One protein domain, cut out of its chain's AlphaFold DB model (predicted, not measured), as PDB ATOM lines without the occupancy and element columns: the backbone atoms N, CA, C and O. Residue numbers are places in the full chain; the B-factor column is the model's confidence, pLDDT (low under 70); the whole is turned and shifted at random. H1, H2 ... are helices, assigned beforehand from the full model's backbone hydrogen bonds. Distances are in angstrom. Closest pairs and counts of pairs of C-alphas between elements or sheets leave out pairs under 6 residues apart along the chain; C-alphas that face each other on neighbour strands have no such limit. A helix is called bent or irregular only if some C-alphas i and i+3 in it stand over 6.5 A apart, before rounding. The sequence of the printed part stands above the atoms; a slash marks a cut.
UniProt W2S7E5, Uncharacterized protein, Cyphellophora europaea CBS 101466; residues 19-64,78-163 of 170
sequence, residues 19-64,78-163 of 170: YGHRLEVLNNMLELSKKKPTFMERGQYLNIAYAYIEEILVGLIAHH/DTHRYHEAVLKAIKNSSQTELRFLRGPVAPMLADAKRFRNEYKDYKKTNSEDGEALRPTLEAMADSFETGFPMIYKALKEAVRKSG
ATOM      1  N   TYR A  19     219.888 234.272 172.193       78.50
ATOM      2  CA  TYR A  19     220.300 233.689 173.486       78.50
ATOM      3  C   TYR A  19     221.795 233.915 173.777       78.50
ATOM      4  O   TYR A  19     222.183 233.991 174.940       78.50
ATOM      5  N   GLY A  20     222.609 234.104 172.731       73.06
ATOM      6  CA  GLY A  20     223.984 234.593 172.841       73.06
ATOM      7  C   GLY A  20     224.080 235.946 173.551       73.06
ATOM      8  O   GLY A  20     224.818 236.055 174.521       73.06
ATOM      9  N   HIS A  21     223.264 236.930 173.162       79.19
ATOM     10  CA  HIS A  21     223.233 238.240 173.820       79.19
ATOM     11  C   HIS A  21     222.845 238.145 175.304       79.19
ATOM     12  O   HIS A  21     223.483 238.750 176.159       79.19
ATOM     13  N   ARG A  22     221.842 237.326 175.648       81.81
ATOM     14  CA  ARG A  22     221.464 237.112 177.060       81.81
ATOM     15  C   ARG A  22     222.605 236.510 177.874       81.81
ATOM     16  O   ARG A  22     222.859 236.938 178.996       81.81
ATOM     17  N   LEU A  23     223.312 235.538 177.300       86.12
ATOM     18  CA  LEU A  23     224.497 234.946 177.918       86.12
ATOM     19  C   LEU A  23     225.643 235.963 178.044       86.12
ATOM     20  O   LEU A  23     226.360 235.934 179.039       86.12
ATOM     21  N   GLU A  24     225.818 236.874 177.088       83.12
ATOM     22  CA  GLU A  24     226.796 237.965 177.188       83.12
ATOM     23  C   GLU A  24     226.456 238.930 178.323       83.12
ATOM     24  O   GLU A  24     227.334 239.254 179.121       83.12
ATOM     25  N   VAL A  25     225.189 239.336 178.457       82.12
ATOM     26  CA  VAL A  25     224.763 240.194 179.570       82.12
ATOM     27  C   VAL A  25     224.981 239.491 180.912       82.12
ATOM     28  O   VAL A  25     225.535 240.098 181.827       82.12
ATOM     29  N   LEU A  26     224.649 238.198 181.021       84.00
ATOM     30  CA  LEU A  26     224.961 237.401 182.215       84.00
ATOM     31  C   LEU A  26     226.461 237.369 182.514       84.00
ATOM     32  O   LEU A  26     226.863 237.583 183.654       84.00
ATOM     33  N   ASN A  27     227.298 237.140 181.504       83.50
ATOM     34  CA  ASN A  27     228.748 237.135 181.674       83.50
ATOM     35  C   ASN A  27     229.275 238.509 182.122       83.50
ATOM     36  O   ASN A  27     230.145 238.585 182.982       83.50
ATOM     37  N   ASN A  28     228.710 239.601 181.606       82.25
ATOM     38  CA  ASN A  28     229.063 240.948 182.047       82.25
ATOM     39  C   ASN A  28     228.697 241.176 183.520       82.25
ATOM     40  O   ASN A  28     229.476 241.797 184.240       82.25
ATOM     41  N   MET A  29     227.570 240.635 183.996       81.69
ATOM     42  CA  MET A  29     227.215 240.702 185.421       81.69
ATOM     43  C   MET A  29     228.227 239.951 186.303       81.69
ATOM     44  O   MET A  29     228.579 240.456 187.368       81.69
ATOM     45  N   LEU A  30     228.766 238.809 185.847       75.44
ATOM     46  CA  LEU A  30     229.851 238.102 186.551       75.44
ATOM     47  C   LEU A  30     231.121 238.949 186.665       75.44
ATOM     48  O   LEU A  30     231.807 238.922 187.681       75.44
ATOM     49  N   GLU A  31     231.477 239.682 185.613       81.56
ATOM     50  CA  GLU A  31     232.666 240.533 185.655       81.56
ATOM     51  C   GLU A  31     232.464 241.763 186.547       81.56
ATOM     52  O   GLU A  31     233.415 242.241 187.167       81.56
ATOM     53  N   LEU A  32     231.231 242.265 186.657       76.38
ATOM     54  CA  LEU A  32     230.897 243.362 187.566       76.38
ATOM     55  C   LEU A  32     230.915 242.931 189.037       76.38
ATOM     56  O   LEU A  32     231.405 243.696 189.868       76.38
ATOM     57  N   SER A  33     230.469 241.714 189.369       69.81
ATOM     58  CA  SER A  33     230.492 241.232 190.761       69.81
ATOM     59  C   SER A  33     231.912 241.109 191.329       69.81
ATOM     60  O   SER A  33     232.133 241.334 192.516       69.81
ATOM     61  N   LYS A  34     232.923 240.879 190.481       71.81
ATOM     62  CA  LYS A  34     234.339 240.828 190.894       71.81
ATOM     63  C   LYS A  34     234.921 242.181 191.313       71.81
ATOM     64  O   LYS A  34     235.982 242.219 191.934       71.81
ATOM     65  N   LYS A  35     234.265 243.301 190.990       79.75
ATOM     66  CA  LYS A  35     234.782 244.660 191.244       79.75
ATOM     67  C   LYS A  35     234.504 245.181 192.661       79.75
ATOM     68  O   LYS A  35     234.565 246.385 192.875       79.75
ATOM     69  N   LYS A  36     234.223 244.292 193.622       72.50
ATOM     70  CA  LYS A  36     233.830 244.625 195.008       72.50
ATOM     71  C   LYS A  36     232.703 245.680 195.088       72.50
ATOM     72  O   LYS A  36     232.890 246.717 195.723       72.50
ATOM     73  N   PRO A  37     231.557 245.446 194.428       79.19
ATOM     74  CA  PRO A  37     230.415 246.353 194.489       79.19
ATOM     75  C   PRO A  37     229.851 246.517 195.907       79.19
ATOM     76  O   PRO A  37     229.955 245.623 196.750       79.19
ATOM     77  N   THR A  38     229.199 247.654 196.150       84.19
ATOM     78  CA  THR A  38     228.394 247.885 197.358       84.19
ATOM     79  C   THR A  38     227.233 246.890 197.443       84.19
ATOM     80  O   THR A  38     226.806 246.339 196.430       84.19
ATOM     81  N   PHE A  39     226.653 246.691 198.632       81.12
ATOM     82  CA  PHE A  39     225.475 245.825 198.804       81.12
ATOM     83  C   PHE A  39     224.329 246.173 197.835       81.12
ATOM     84  O   PHE A  39     223.725 245.292 197.223       81.12
ATOM     85  N   MET A  40     224.074 247.469 197.631       79.44
ATOM     86  CA  MET A  40     223.026 247.929 196.718       79.44
ATOM     87  C   MET A  40     223.331 247.586 195.261       79.44
ATOM     88  O   MET A  40     222.438 247.134 194.546       79.44
ATOM     89  N   GLU A  41     224.575 247.762 194.823       80.88
ATOM     90  CA  GLU A  41     225.008 247.386 193.473       80.88
ATOM     91  C   GLU A  41     224.982 245.868 193.279       80.88
ATOM     92  O   GLU A  41     224.467 245.403 192.263       80.88
ATOM     93  N   ARG A  42     225.437 245.091 194.275       78.25
ATOM     94  CA  ARG A  42     225.315 243.624 194.289       78.25
ATOM     95  C   ARG A  42     223.871 243.227 194.045       78.25
ATOM     96  O   ARG A  42     223.588 242.510 193.091       78.25
ATOM     97  N   GLY A  43     222.940 243.768 194.826       78.06
ATOM     98  CA  GLY A  43     221.535 243.422 194.670       78.06
ATOM     99  C   GLY A  43     220.925 243.817 193.326       78.06
ATOM    100  O   GLY A  43     220.110 243.076 192.775       78.06
ATOM    101  N   GLN A  44     221.363 244.929 192.733       78.75
ATOM    102  CA  GLN A  44     220.962 245.300 191.375       78.75
ATOM    103  C   GLN A  44     221.501 244.323 190.324       78.75
ATOM    104  O   GLN A  44     220.723 243.852 189.491       78.75
ATOM    105  N   TYR A  45     222.790 243.980 190.375       78.69
ATOM    106  CA  TYR A  45     223.402 243.030 189.442       78.69
ATOM    107  C   TYR A  45     222.777 241.644 189.553       78.69
ATOM    108  O   TYR A  45     222.463 241.036 188.534       78.69
ATOM    109  N   LEU A  46     222.524 241.176 190.773       79.06
ATOM    110  CA  LEU A  46     221.872 239.898 191.048       79.06
ATOM    111  C   LEU A  46     220.439 239.858 190.513       79.06
ATOM    112  O   LEU A  46     220.049 238.892 189.861       79.06
ATOM    113  N   ASN A  47     219.666 240.927 190.723       79.50
ATOM    114  CA  ASN A  47     218.307 241.030 190.196       79.50
ATOM    115  C   ASN A  47     218.282 241.016 188.657       79.50
ATOM    116  O   ASN A  47     217.477 240.302 188.055       79.50
ATOM    117  N   ILE A  48     219.181 241.772 188.015       79.50
ATOM    118  CA  ILE A  48     219.323 241.781 186.553       79.50
ATOM    119  C   ILE A  48     219.747 240.396 186.061       79.50
ATOM    120  O   ILE A  48     219.133 239.847 185.147       79.50
ATOM    121  N   ALA A  49     220.763 239.803 186.685       82.31
ATOM    122  CA  ALA A  49     221.264 238.490 186.315       82.31
ATOM    123  C   ALA A  49     220.168 237.425 186.418       82.31
ATOM    124  O   ALA A  49     219.986 236.643 185.488       82.31
ATOM    125  N   TYR A  50     219.376 237.422 187.490       83.50
ATOM    126  CA  TYR A  50     218.273 236.476 187.614       83.50
ATOM    127  C   TYR A  50     217.194 236.672 186.545       83.50
ATOM    128  O   TYR A  50     216.697 235.685 186.006       83.50
ATOM    129  N   ALA A  51     216.869 237.914 186.173       81.31
ATOM    130  CA  ALA A  51     215.922 238.171 185.089       81.31
ATOM    131  C   ALA A  51     216.389 237.541 183.761       81.31
ATOM    132  O   ALA A  51     215.613 236.863 183.091       81.31
ATOM    133  N   TYR A  52     217.673 237.676 183.417       84.88
ATOM    134  CA  TYR A  52     218.232 237.042 182.217       84.88
ATOM    135  C   TYR A  52     218.341 235.515 182.331       84.88
ATOM    136  O   TYR A  52     218.115 234.820 181.340       84.88
ATOM    137  N   ILE A  53     218.664 234.980 183.516       88.88
ATOM    138  CA  ILE A  53     218.618 233.533 183.782       88.88
ATOM    139  C   ILE A  53     217.210 233.012 183.491       88.88
ATOM    140  O   ILE A  53     217.060 232.059 182.730       88.88
ATOM    141  N   GLU A  54     216.185 233.654 184.050       85.62
ATOM    142  CA  GLU A  54     214.790 233.285 183.831       85.62
ATOM    143  C   GLU A  54     214.422 233.306 182.345       85.62
ATOM    144  O   GLU A  54     213.861 232.329 181.854       85.62
ATOM    145  N   GLU A  55     214.759 234.369 181.611       83.56
ATOM    146  CA  GLU A  55     214.454 234.449 180.177       83.56
ATOM    147  C   GLU A  55     215.060 233.286 179.383       83.56
ATOM    148  O   GLU A  55     214.422 232.745 178.476       83.56
ATOM    149  N   ILE A  56     216.279 232.869 179.734       88.25
ATOM    150  CA  ILE A  56     216.923 231.711 179.110       88.25
ATOM    151  C   ILE A  56     216.183 230.420 179.477       88.25
ATOM    152  O   ILE A  56     215.930 229.599 178.596       88.25
ATOM    153  N   LEU A  57     215.817 230.233 180.749       89.31
ATOM    154  CA  LEU A  57     215.096 229.041 181.208       89.31
ATOM    155  C   LEU A  57     213.714 228.918 180.552       89.31
ATOM    156  O   LEU A  57     213.367 227.842 180.070       89.31
ATOM    157  N   VAL A  58     212.957 230.015 180.470       86.44
ATOM    158  CA  VAL A  58     211.655 230.074 179.781       86.44
ATOM    159  C   VAL A  58     211.817 229.758 178.298       86.44
ATOM    160  O   VAL A  58     211.041 228.987 177.734       86.44
ATOM    161  N   GLY A  59     212.864 230.291 177.671       83.19
ATOM    162  CA  GLY A  59     213.196 229.979 176.290       83.19
ATOM    163  C   GLY A  59     213.512 228.501 176.046       83.19
ATOM    164  O   GLY A  59     213.037 227.920 175.071       83.19
ATOM    165  N   LEU A  60     214.264 227.872 176.953       86.69
ATOM    166  CA  LEU A  60     214.561 226.437 176.914       86.69
ATOM    167  C   LEU A  60     213.298 225.590 177.116       86.69
ATOM    168  O   LEU A  60     213.099 224.624 176.386       86.69
ATOM    169  N   ILE A  61     212.433 225.961 178.064       87.00
ATOM    170  CA  ILE A  61     211.135 225.306 178.282       87.00
ATOM    171  C   ILE A  61     210.288 225.355 177.013       87.00
ATOM    172  O   ILE A  61     209.776 224.324 176.585       87.00
ATOM    173  N   ALA A  62     210.172 226.534 176.401       84.12
ATOM    174  CA  ALA A  62     209.378 226.712 175.195       84.12
ATOM    175  C   ALA A  62     209.952 225.947 174.000       84.12
ATOM    176  O   ALA A  62     209.194 225.352 173.240       84.12
ATOM    177  N   HIS A  63     211.277 225.935 173.845       84.88
ATOM    178  CA  HIS A  63     211.951 225.214 172.767       84.88
ATOM    179  C   HIS A  63     211.764 223.696 172.856       84.88
ATOM    180  O   HIS A  63     211.556 223.046 171.837       84.88
ATOM    181  N   HIS A  64     211.821 223.145 174.069       82.69
ATOM    182  CA  HIS A  64     211.658 221.710 174.329       82.69
ATOM    183  C   HIS A  64     210.206 221.299 174.599       82.69
ATOM    184  O   HIS A  64     209.970 220.165 175.012       82.69
ATOM    185  N   ASP A  78     203.010 238.196 192.346       53.88
ATOM    186  CA  ASP A  78     203.466 238.593 193.679       53.88
ATOM    187  C   ASP A  78     203.592 237.381 194.627       53.88
ATOM    188  O   ASP A  78     204.097 237.509 195.737       53.88
ATOM    189  N   THR A  79     203.169 236.190 194.180       58.88
ATOM    190  CA  THR A  79     203.243 234.920 194.921       58.88
ATOM    191  C   THR A  79     204.422 234.025 194.534       58.88
ATOM    192  O   THR A  79     204.576 232.943 195.100       58.88
ATOM    193  N   HIS A  80     205.254 234.447 193.579       70.75
ATOM    194  CA  HIS A  80     206.448 233.735 193.105       70.75
ATOM    195  C   HIS A  80     206.224 232.323 192.524       70.75
ATOM    196  O   HIS A  80     207.185 231.554 192.369       70.75
ATOM    197  N   ARG A  81     204.982 231.970 192.189       71.06
ATOM    198  CA  ARG A  81     204.575 230.680 191.625       71.06
ATOM    199  C   ARG A  81     205.112 230.467 190.206       71.06
ATOM    200  O   ARG A  81     205.429 229.334 189.851       71.06
ATOM    201  N   TYR A  82     205.266 231.524 189.407       76.25
ATOM    202  CA  TYR A  82     205.774 231.482 188.028       76.25
ATOM    203  C   TYR A  82     207.207 230.960 187.998       76.25
ATOM    204  O   TYR A  82     207.510 229.968 187.334       76.25
ATOM    205  N   HIS A  83     208.075 231.560 188.810       79.06
ATOM    206  CA  HIS A  83     209.471 231.144 188.936       79.06
ATOM    207  C   HIS A  83     209.602 229.695 189.440       79.06
ATOM    208  O   HIS A  83     210.490 228.954 189.026       79.06
ATOM    209  N   GLU A  84     208.704 229.270 190.335       81.06
ATOM    210  CA  GLU A  84     208.631 227.884 190.810       81.06
ATOM    211  C   GLU A  84     208.245 226.909 189.699       81.06
ATOM    212  O   GLU A  84     208.892 225.873 189.548       81.06
ATOM    213  N   ALA A  85     207.250 227.264 188.885       83.31
ATOM    214  CA  ALA A  85     206.845 226.473 187.731       83.31
ATOM    215  C   ALA A  85     207.986 226.336 186.709       83.31
ATOM    216  O   ALA A  85     208.221 225.234 186.211       83.31
ATOM    217  N   VAL A  86     208.749 227.408 186.455       86.88
ATOM    218  CA  VAL A  86     209.933 227.385 185.572       86.88
ATOM    219  C   VAL A  86     210.987 226.400 186.092       86.88
ATOM    220  O   VAL A  86     211.409 225.495 185.368       86.88
ATOM    221  N   LEU A  87     211.396 226.522 187.361       87.75
ATOM    222  CA  LEU A  87     212.412 225.632 187.939       87.75
ATOM    223  C   LEU A  87     211.927 224.178 188.018       87.75
ATOM    224  O   LEU A  87     212.699 223.252 187.755       87.75
ATOM    225  N   LYS A  88     210.644 223.962 188.330       88.50
ATOM    226  CA  LYS A  88     210.018 222.636 188.369       88.50
ATOM    227  C   LYS A  88     209.993 221.982 186.987       88.50
ATOM    228  O   LYS A  88     210.352 220.810 186.886       88.50
ATOM    229  N   ALA A  89     209.650 222.720 185.930       88.56
ATOM    230  CA  ALA A  89     209.658 222.210 184.558       88.56
ATOM    231  C   ALA A  89     211.062 221.754 184.123       88.56
ATOM    232  O   ALA A  89     211.228 220.651 183.601       88.56
ATOM    233  N   ILE A  90     212.098 222.548 184.417       89.81
ATOM    234  CA  ILE A  90     213.497 222.190 184.121       89.81
ATOM    235  C   ILE A  90     213.955 220.970 184.932       89.81
ATOM    236  O   ILE A  90     214.585 220.057 184.385       89.81
ATOM    237  N   LYS A  91     213.629 220.932 186.230       88.50
ATOM    238  CA  LYS A  91     213.982 219.826 187.131       88.50
ATOM    239  C   LYS A  91     213.344 218.504 186.695       88.50
ATOM    240  O   LYS A  91     214.020 217.479 186.734       88.50
ATOM    241  N   ASN A  92     212.078 218.542 186.283       89.06
ATOM    242  CA  ASN A  92     211.293 217.359 185.920       89.06
ATOM    243  C   ASN A  92     211.458 216.934 184.455       89.06
ATOM    244  O   ASN A  92     210.965 215.879 184.063       89.06
ATOM    245  N   SER A  93     212.133 217.743 183.642       85.81
ATOM    246  CA  SER A  93     212.430 217.407 182.254       85.81
ATOM    247  C   SER A  93     213.247 216.113 182.146       85.81
ATOM    248  O   SER A  93     214.116 215.837 182.972       85.81
ATOM    249  N   SER A  94     213.028 215.346 181.078       85.81
ATOM    250  CA  SER A  94     213.877 214.217 180.680       85.81
ATOM    251  C   SER A  94     214.920 214.596 179.620       85.81
ATOM    252  O   SER A  94     215.786 213.780 179.316       85.81
ATOM    253  N   GLN A  95     214.898 215.834 179.105       86.44
ATOM    254  CA  GLN A  95     215.799 216.279 178.036       86.44
ATOM    255  C   GLN A  95     217.256 216.234 178.497       86.44
ATOM    256  O   GLN A  95     217.603 216.749 179.571       86.44
ATOM    257  N   THR A  96     218.118 215.604 177.700       87.00
ATOM    258  CA  THR A  96     219.517 215.343 178.076       87.00
ATOM    259  C   THR A  96     220.325 216.637 178.093       87.00
ATOM    260  O   THR A  96     221.191 216.839 178.944       87.00
ATOM    261  N   GLU A  97     219.989 217.552 177.194       85.31
ATOM    262  CA  GLU A  97     220.563 218.877 176.994       85.31
ATOM    263  C   GLU A  97     220.384 219.757 178.239       85.31
ATOM    264  O   GLU A  97     221.217 220.616 178.519       85.31
ATOM    265  N   LEU A  98     219.338 219.501 179.031       89.25
ATOM    266  CA  LEU A  98     218.994 220.271 180.228       89.25
ATOM    267  C   LEU A  98     219.559 219.674 181.524       89.25
ATOM    268  O   LEU A  98     219.412 220.275 182.588       89.25
ATOM    269  N   ARG A  99     220.240 218.519 181.473       88.69
ATOM    270  CA  ARG A  99     220.764 217.835 182.675       88.69
ATOM    271  C   ARG A  99     221.720 218.698 183.506       88.69
ATOM    272  O   ARG A  99     221.814 218.511 184.712       88.69
ATOM    273  N   PHE A 100     222.413 219.642 182.869       87.12
ATOM    274  CA  PHE A 100     223.384 220.534 183.513       87.12
ATOM    275  C   PHE A 100     222.729 221.582 184.418       87.12
ATOM    276  O   PHE A 100     223.388 222.113 185.303       87.12
ATOM    277  N   LEU A 101     221.439 221.861 184.213       88.12
ATOM    278  CA  LEU A 101     220.651 222.774 185.047       88.12
ATOM    279  C   LEU A 101     220.092 222.083 186.302       88.12
ATOM    280  O   LEU A 101     219.375 222.699 187.088       88.12
ATOM    281  N   ARG A 102     220.399 220.793 186.487       84.25
ATOM    282  CA  ARG A 102     219.976 219.971 187.627       84.25
ATOM    283  C   ARG A 102     221.127 219.811 188.630       84.25
ATOM    284  O   ARG A 102     222.221 220.340 188.445       84.25
ATOM    285  N   GLY A 103     220.885 219.061 189.706       82.00
ATOM    286  CA  GLY A 103     221.901 218.792 190.728       82.00
ATOM    287  C   GLY A 103     222.337 220.081 191.440       82.00
ATOM    288  O   GLY A 103     221.455 220.828 191.855       82.00
ATOM    289  N   PRO A 104     223.642 220.377 191.575       79.12
ATOM    290  CA  PRO A 104     224.134 221.514 192.366       79.12
ATOM    291  C   PRO A 104     223.721 222.892 191.822       79.12
ATOM    292  O   PRO A 104     223.699 223.857 192.578       79.12
ATOM    293  N   VAL A 105     223.341 222.993 190.543       84.94
ATOM    294  CA  VAL A 105     222.856 224.249 189.939       84.94
ATOM    295  C   VAL A 105     221.428 224.579 190.390       84.94
ATOM    296  O   VAL A 105     221.084 225.751 190.525       84.94
ATOM    297  N   ALA A 106     220.599 223.570 190.680       81.50
ATOM    298  CA  ALA A 106     219.204 223.785 191.069       81.50
ATOM    299  C   ALA A 106     219.048 224.542 192.408       81.50
ATOM    300  O   ALA A 106     218.269 225.496 192.433       81.50
ATOM    301  N   PRO A 107     219.782 224.207 193.491       80.31
ATOM    302  CA  PRO A 107     219.800 225.011 194.713       80.31
ATOM    303  C   PRO A 107     220.212 226.468 194.474       80.31
ATOM    304  O   PRO A 107     219.561 227.370 194.979       80.31
ATOM    305  N   MET A 108     221.215 226.721 193.628       83.19
ATOM    306  CA  MET A 108     221.691 228.087 193.362       83.19
ATOM    307  C   MET A 108     220.677 228.921 192.570       83.19
ATOM    308  O   MET A 108     220.528 230.117 192.803       83.19
ATOM    309  N   LEU A 109     219.944 228.294 191.644       84.00
ATOM    310  CA  LEU A 109     218.822 228.935 190.954       84.00
ATOM    311  C   LEU A 109     217.674 229.271 191.920       84.00
ATOM    312  O   LEU A 109     217.000 230.287 191.737       84.00
ATOM    313  N   ALA A 110     217.454 228.437 192.941       81.62
ATOM    314  CA  ALA A 110     216.478 228.702 193.993       81.62
ATOM    315  C   ALA A 110     216.926 229.853 194.913       81.62
ATOM    316  O   ALA A 110     216.117 230.732 195.200       81.62
ATOM    317  N   ASP A 111     218.204 229.907 195.297       79.81
ATOM    318  CA  ASP A 111     218.771 231.024 196.066       79.81
ATOM    319  C   ASP A 111     218.657 232.344 195.295       79.81
ATOM    320  O   ASP A 111     218.218 233.353 195.840       79.81
ATOM    321  N   ALA A 112     218.960 232.330 193.994       80.56
ATOM    322  CA  ALA A 112     218.837 233.499 193.128       80.56
ATOM    323  C   ALA A 112     217.393 234.024 193.033       80.56
ATOM    324  O   ALA A 112     217.151 235.235 193.067       80.56
ATOM    325  N   LYS A 113     216.425 233.102 192.947       81.44
ATOM    326  CA  LYS A 113     214.993 233.419 193.000       81.44
ATOM    327  C   LYS A 113     214.649 234.089 194.326       81.44
ATOM    328  O   LYS A 113     214.014 235.141 194.345       81.44
ATOM    329  N   ARG A 114     215.047 233.450 195.427       80.12
ATOM    330  CA  ARG A 114     214.741 233.902 196.782       80.12
ATOM    331  C   ARG A 114     215.317 235.292 197.036       80.12
ATOM    332  O   ARG A 114     214.582 236.164 197.485       80.12
ATOM    333  N   PHE A 115     216.559 235.520 196.616       80.69
ATOM    334  CA  PHE A 115     217.189 236.834 196.637       80.69
ATOM    335  C   PHE A 115     216.348 237.886 195.906       80.69
ATOM    336  O   PHE A 115     216.050 238.930 196.474       80.69
ATOM    337  N   ARG A 116     215.931 237.628 194.655       79.06
ATOM    338  CA  ARG A 116     215.132 238.592 193.877       79.06
ATOM    339  C   ARG A 116     213.847 238.992 194.601       79.06
ATOM    340  O   ARG A 116     213.458 240.160 194.546       79.06
ATOM    341  N   ASN A 117     213.196 238.031 195.243       77.88
ATOM    342  CA  ASN A 117     211.957 238.259 195.972       77.88
ATOM    343  C   ASN A 117     212.205 239.135 197.203       77.88
ATOM    344  O   ASN A 117     211.642 240.221 197.304       77.88
ATOM    345  N   GLU A 118     213.127 238.715 198.069       79.31
ATOM    346  CA  GLU A 118     213.443 239.430 199.309       79.31
ATOM    347  C   GLU A 118     214.063 240.820 199.028       79.31
ATOM    348  O   GLU A 118     213.804 241.780 199.749       79.31
ATOM    349  N   TYR A 119     214.807 240.987 197.926       79.50
ATOM    350  CA  TYR A 119     215.385 242.275 197.519       79.50
ATOM    351  C   TYR A 119     214.342 243.266 196.968       79.50
ATOM    352  O   TYR A 119     214.499 244.482 197.123       79.50
ATOM    353  N   LYS A 120     213.261 242.783 196.330       76.62
ATOM    354  CA  LYS A 120     212.117 243.627 195.925       76.62
ATOM    355  C   LYS A 120     211.438 244.219 197.159       76.62
ATOM    356  O   LYS A 120     211.068 245.392 197.129       76.62
ATOM    357  N   ASP A 121     211.312 243.426 198.216       75.25
ATOM    358  CA  ASP A 121     210.705 243.859 199.471       75.25
ATOM    359  C   ASP A 121     211.626 244.817 200.228       75.25
ATOM    360  O   ASP A 121     211.178 245.906 200.580       75.25
ATOM    361  N   TYR A 122     212.929 244.516 200.311       75.25
ATOM    362  CA  TYR A 122     213.948 245.436 200.838       75.25
ATOM    363  C   TYR A 122     213.903 246.823 200.175       75.25
ATOM    364  O   TYR A 122     213.970 247.846 200.843       75.25
ATOM    365  N   LYS A 123     213.738 246.894 198.845       68.88
ATOM    366  CA  LYS A 123     213.643 248.179 198.124       68.88
ATOM    367  C   LYS A 123     212.369 248.976 198.410       68.88
ATOM    368  O   LYS A 123     212.349 250.177 198.143       68.88
ATOM    369  N   LYS A 124     211.295 248.325 198.859       69.19
ATOM    370  CA  LYS A 124     210.025 248.991 199.180       69.19
ATOM    371  C   LYS A 124     210.024 249.553 200.599       69.19
ATOM    372  O   LYS A 124     209.287 250.502 200.862       69.19
ATOM    373  N   THR A 125     210.823 248.984 201.496       56.28
ATOM    374  CA  THR A 125     210.831 249.322 202.915       56.28
ATOM    375  C   THR A 125     212.092 250.100 203.297       56.28
ATOM    376  O   THR A 125     213.160 249.540 203.488       56.28
ATOM    377  N   ASN A 126     211.957 251.410 203.529       56.44
ATOM    378  CA  ASN A 126     212.929 252.177 204.331       56.44
ATOM    379  C   ASN A 126     212.710 251.941 205.852       56.44
ATOM    380  O   ASN A 126     212.946 252.844 206.652       56.44
ATOM    381  N   SER A 127     212.173 250.781 206.252       56.34
ATOM    382  CA  SER A 127     211.816 250.445 207.641       56.34
ATOM    383  C   SER A 127     212.846 249.509 208.281       56.34
ATOM    384  O   SER A 127     213.629 248.867 207.582       56.34
ATOM    385  N   GLU A 128     212.826 249.399 209.615       59.81
ATOM    386  CA  GLU A 128     213.647 248.447 210.386       59.81
ATOM    387  C   GLU A 128     213.518 246.996 209.877       59.81
ATOM    388  O   GLU A 128     214.486 246.238 209.921       59.81
ATOM    389  N   ASP A 129     212.367 246.632 209.298       63.03
ATOM    390  CA  ASP A 129     212.127 245.316 208.689       63.03
ATOM    391  C   ASP A 129     213.020 245.048 207.466       63.03
ATOM    392  O   ASP A 129     213.402 243.907 207.209       63.03
ATOM    393  N   GLY A 130     213.385 246.094 206.714       69.44
ATOM    394  CA  GLY A 130     214.329 245.990 205.602       69.44
ATOM    395  C   GLY A 130     215.741 245.659 206.090       69.44
ATOM    396  O   GLY A 130     216.383 244.746 205.570       69.44
ATOM    397  N   GLU A 131     216.216 246.325 207.146       74.81
ATOM    398  CA  GLU A 131     217.542 246.036 207.712       74.81
ATOM    399  C   GLU A 131     217.618 244.641 208.353       74.81
ATOM    400  O   GLU A 131     218.674 244.009 208.307       74.81
ATOM    401  N   ALA A 132     216.505 244.090 208.850       77.38
ATOM    402  CA  ALA A 132     216.455 242.705 209.325       77.38
ATOM    403  C   ALA A 132     216.687 241.665 208.204       77.38
ATOM    404  O   ALA A 132     217.229 240.589 208.466       77.38
ATOM    405  N   LEU A 133     216.328 241.977 206.951       77.31
ATOM    406  CA  LEU A 133     216.553 241.100 205.788       77.31
ATOM    407  C   LEU A 133     217.996 241.148 205.270       77.31
ATOM    408  O   LEU A 133     218.427 240.250 204.542       77.31
ATOM    409  N   ARG A 134     218.766 242.172 205.645       82.56
ATOM    410  CA  ARG A 134     220.094 242.430 205.085       82.56
ATOM    411  C   ARG A 134     221.094 241.276 205.264       82.56
ATOM    412  O   ARG A 134     221.695 240.909 204.257       82.56
ATOM    413  N   PRO A 135     221.264 240.644 206.445       84.75
ATOM    414  CA  PRO A 135     222.209 239.531 206.592       84.75
ATOM    415  C   PRO A 135     221.858 238.332 205.700       84.75
ATOM    416  O   PRO A 135     222.734 237.685 205.130       84.75
ATOM    417  N   THR A 136     220.561 238.061 205.542       82.25
ATOM    418  CA  THR A 136     220.041 236.992 204.681       82.25
ATOM    419  C   THR A 136     220.322 237.288 203.208       82.25
ATOM    420  O   THR A 136     220.818 236.423 202.484       82.25
ATOM    421  N   LEU A 137     220.074 238.528 202.775       81.88
ATOM    422  CA  LEU A 137     220.367 238.993 201.419       81.88
ATOM    423  C   LEU A 137     221.873 239.006 201.118       81.88
ATOM    424  O   LEU A 137     222.261 238.655 200.005       81.88
ATOM    425  N   GLU A 138     222.719 239.366 202.087       85.00
ATOM    426  CA  GLU A 138     224.182 239.302 201.957       85.00
ATOM    427  C   GLU A 138     224.664 237.854 201.785       85.00
ATOM    428  O   GLU A 138     225.391 237.567 200.834       85.00
ATOM    429  N   ALA A 139     224.178 236.917 202.604       83.31
ATOM    430  CA  ALA A 139     224.523 235.501 202.471       83.31
ATOM    431  C   ALA A 139     224.076 234.902 201.121       83.31
ATOM    432  O   ALA A 139     224.790 234.098 200.517       83.31
ATOM    433  N   MET A 140     222.906 235.304 200.614       79.31
ATOM    434  CA  MET A 140     222.434 234.885 199.288       79.31
ATOM    435  C   MET A 140     223.255 235.500 198.157       79.31
ATOM    436  O   MET A 140     223.543 234.812 197.178       79.31
ATOM    437  N   ALA A 141     223.646 236.769 198.287       79.19
ATOM    438  CA  ALA A 141     224.538 237.424 197.341       79.19
ATOM    439  C   ALA A 141     225.894 236.704 197.272       79.19
ATOM    440  O   ALA A 141     226.375 236.429 196.174       79.19
ATOM    441  N   ASP A 142     226.458 236.312 198.417       80.50
ATOM    442  CA  ASP A 142     227.710 235.548 198.498       80.50
ATOM    443  C   ASP A 142     227.573 234.145 197.871       80.50
ATOM    444  O   ASP A 142     228.426 233.712 197.083       80.50
ATOM    445  N   SER A 143     226.478 233.437 198.186       77.94
ATOM    446  CA  SER A 143     226.158 232.118 197.613       77.94
ATOM    447  C   SER A 143     226.037 232.203 196.094       77.94
ATOM    448  O   SER A 143     226.656 231.425 195.361       77.94
ATOM    449  N   PHE A 144     225.296 233.196 195.601       75.94
ATOM    450  CA  PHE A 144     225.121 233.400 194.174       75.94
ATOM    451  C   PHE A 144     226.420 233.811 193.498       75.94
ATOM    452  O   PHE A 144     226.721 233.254 192.455       75.94
ATOM    453  N   GLU A 145     227.222 234.718 194.055       79.00
ATOM    454  CA  GLU A 145     228.518 235.091 193.473       79.00
ATOM    455  C   GLU A 145     229.455 233.886 193.338       79.00
ATOM    456  O   GLU A 145     230.089 233.704 192.295       79.00
ATOM    457  N   THR A 146     229.472 233.013 194.345       81.44
ATOM    458  CA  THR A 146     230.237 231.759 194.319       81.44
ATOM    459  C   THR A 146     229.666 230.769 193.296       81.44
ATOM    460  O   THR A 146     230.409 230.089 192.582       81.44
ATOM    461  N   GLY A 147     228.338 230.687 193.197       80.69
ATOM    462  CA  GLY A 147     227.619 229.770 192.315       80.69
ATOM    463  C   GLY A 147     227.481 230.239 190.864       80.69
ATOM    464  O   GLY A 147     227.288 229.419 189.958       80.69
ATOM    465  N   PHE A 148     227.612 231.539 190.604       83.62
ATOM    466  CA  PHE A 148     227.286 232.157 189.321       83.62
ATOM    467  C   PHE A 148     228.071 231.577 188.148       83.62
ATOM    468  O   PHE A 148     227.453 231.281 187.120       83.62
ATOM    469  N   PRO A 149     229.394 231.327 188.259       86.94
ATOM    470  CA  PRO A 149     230.143 230.702 187.174       86.94
ATOM    471  C   PRO A 149     229.578 229.333 186.768       86.94
ATOM    472  O   PRO A 149     229.577 228.989 185.583       86.94
ATOM    473  N   MET A 150     229.062 228.554 187.728       89.50
ATOM    474  CA  MET A 150     228.449 227.252 187.452       89.50
ATOM    475  C   MET A 150     227.086 227.399 186.780       89.50
ATOM    476  O   MET A 150     226.842 226.715 185.785       89.50
ATOM    477  N   ILE A 151     226.238 228.318 187.260       89.69
ATOM    478  CA  ILE A 151     224.951 228.636 186.620       89.69
ATOM    479  C   ILE A 151     225.182 229.072 185.168       89.69
ATOM    480  O   ILE A 151     224.577 228.520 184.249       89.69
ATOM    481  N   TYR A 152     226.103 230.014 184.945       90.94
ATOM    482  CA  TYR A 152     226.436 230.513 183.613       90.94
ATOM    483  C   TYR A 152     226.906 229.387 182.683       90.94
ATOM    484  O   TYR A 152     226.391 229.240 181.572       90.94
ATOM    485  N   LYS A 153     227.851 228.554 183.137       90.75
ATOM    486  CA  LYS A 153     228.365 227.427 182.346       90.75
ATOM    487  C   LYS A 153     227.259 226.428 182.001       90.75
ATOM    488  O   LYS A 153     227.208 225.957 180.865       90.75
ATOM    489  N   ALA A 154     226.371 226.129 182.948       92.31
ATOM    490  CA  ALA A 154     225.246 225.226 182.740       92.31
ATOM    491  C   ALA A 154     224.229 225.782 181.732       92.31
ATOM    492  O   ALA A 154     223.825 225.059 180.822       92.31
ATOM    493  N   LEU A 155     223.871 227.066 181.837       92.50
ATOM    494  CA  LEU A 155     222.975 227.739 180.891       92.50
ATOM    495  C   LEU A 155     223.579 227.799 179.491       92.50
ATOM    496  O   LEU A 155     222.906 227.464 178.520       92.50
ATOM    497  N   LYS A 156     224.858 228.169 179.381       91.56
ATOM    498  CA  LYS A 156     225.571 228.203 178.101       91.56
ATOM    499  C   LYS A 156     225.571 226.833 177.429       91.56
ATOM    500  O   LYS A 156     225.283 226.738 176.238       91.56
ATOM    501  N   GLU A 157     225.863 225.775 178.182       92.25
ATOM    502  CA  GLU A 157     225.863 224.415 177.645       92.25
ATOM    503  C   GLU A 157     224.454 223.961 177.248       92.25
ATOM    504  O   GLU A 157     224.288 223.421 176.157       92.25
ATOM    505  N   ALA A 158     223.434 224.240 178.066       90.75
ATOM    506  CA  ALA A 158     222.043 223.912 177.756       90.75
ATOM    507  C   ALA A 158     221.553 224.623 176.484       90.75
ATOM    508  O   ALA A 158     221.001 223.981 175.588       90.75
ATOM    509  N   VAL A 159     221.817 225.925 176.353       89.44
ATOM    510  CA  VAL A 159     221.479 226.725 175.162       89.44
ATOM    511  C   VAL A 159     222.205 226.204 173.923       89.44
ATOM    512  O   VAL A 159     221.590 226.045 172.868       89.44
ATOM    513  N   ARG A 160     223.500 225.892 174.042       89.31
ATOM    514  CA  ARG A 160     224.308 225.341 172.947       89.31
ATOM    515  C   ARG A 160     223.793 223.985 172.485       89.31
ATOM    516  O   ARG A 160     223.632 223.764 171.290       89.31
ATOM    517  N   LYS A 161     223.541 223.079 173.428       89.19
ATOM    518  CA  LYS A 161     223.067 221.718 173.159       89.19
ATOM    519  C   LYS A 161     221.646 221.692 172.597       89.19
ATOM    520  O   LYS A 161     221.352 220.830 171.785       89.19
ATOM    521  N   SER A 162     220.829 222.682 172.949       83.25
ATOM    522  CA  SER A 162     219.486 222.881 172.389       83.25
ATOM    523  C   SER A 162     219.492 223.599 171.028       83.25
ATOM    524  O   SER A 162     218.439 223.934 170.512       83.25
ATOM    525  N   GLY A 163     220.655 223.937 170.454       81.25
ATOM    526  CA  GLY A 163     220.726 224.666 169.176       81.25
ATOM    527  C   GLY A 163     220.229 226.121 169.229       81.25
ATOM    528  O   GLY A 163     220.140 226.783 168.199       81.25
TER     529      GLY A 163
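Overview. This is residues 19 to 64 and 78 to 163 of the 170 residues of an uncharacterized protein of Cyphellophora europaea CBS 101466 (UniProt W2S7E5). The long helix H2 runs through the middle of an all-helix body: H1 folds back beside it, and H6b, the second arm of the bent last helix H6, joins these two in a bundle of three. The helical hairpin of H5 and H6a crosses H2 near its beginning, H3 packs on H2 and H5, and the short H4 packs on H6b. The printed part has 132 residues with six named helices, H1 to H6 in chain order, and no named strand. It is compact, with a radius of gyration of the C-alphas of 14.8 A and spans of 46 by 32 by 23 A.

Arrangement. H1, residues 19 to 33, touches H2, residues 39 to 63, and the two are a helical hairpin. They stand at a shallow tilt of 21 degrees, opposite ways, and their closest C-alphas are those of Leu 26 and Ala 49, 5.6 A apart. H3, residues 81 to 92, touches residues 54 to 61 of H2 at a steep tilt of 57 degrees; the closest C-alphas, of Val 58 and Val 86, are 6.6 A apart. H4, residues 96 to 101, only just touches H3, with 3 pairs of C-alphas within 8 A, the closest those of Ile 90 and Leu 98 at 7.0 A. H5, residues 105 to 124, touches H2 at a steep tilt of 52 degrees, with the C-alphas of Asn 47 and Arg 116 closest at 5.4 A. H5 also touches H3 at a shallow tilt of 6 degrees, opposite ways, where the closest C-alphas, of His 83 and Lys 113, are 7.2 A apart. H6, residues 128 to 161, was assigned as one helix by its hydrogen bonds, but it is bent: C-alphas 146 and 149 are 7.2 A apart, and its arms H6a, residues 128 to 146, and H6b, residues 149 to 161, stand at a steep tilt of 60 degrees. H6a is a helical hairpin with H5, at a shallow tilt of 29 degrees, and their closest C-alphas, of Tyr 122 and Gly 130, are 4.8 A apart. H6b touches H1 at 9 degrees, with Leu 23 and Lys 156 the closest C-alphas at 6.8 A, and H2 at 22 degrees, with Leu 60 and Val 159 at 7.1 A; both are shallow tilts, and H1, H2 and H6b form a bundle, three helices side by side. H6b touches H4 too, with the C-alphas of Phe 100 and Ala 154 closest at 5.1 A. Among the pairs that stay apart are H1 and H5, and H3 and H6b. Each O i to N i+4 pair is within hydrogen-bond range in H1, H2, H3, H5 and H6b, against 11 of 15 in H6a and 0 of 2 in H4, where 2 of 3 O i to N i+3 pairs are.

Along the chain. H1 begins at C-alpha 19, at (220.300, 233.689, 173.486), and is 21.4 A long. H2 measures 35.9 A, H3 16.0 A, H4 10.3 A and H5 29.4 A from first to last C-alpha. H6a, 28.5 A long, begins at C-alpha 128, at (213.647, 248.447, 210.386), and has a kink of 36 degrees near residue 136. H6b, 18.1 A long, ends at C-alpha 161, at (223.067, 221.718, 173.159). Irregular are H4, with C-alphas 97 and 100 7.3 A apart, and H6a, with C-alphas 132 and 135 7.1 A apart.

Size, cuts and confidence. The two C-alphas farthest apart, of Glu 128 and Gly 163, are separated by 48.1 A. Residues 65 to 77 are not printed, and C-alphas 64 and 78 stand 27.0 A apart across this cut, which lies in the link from H2 to H3. The links printed whole are tight. The mean pLDDT of the printed part is 81.0; residue 33, residues 78 to 79 and residues 123 to 130 are under 70.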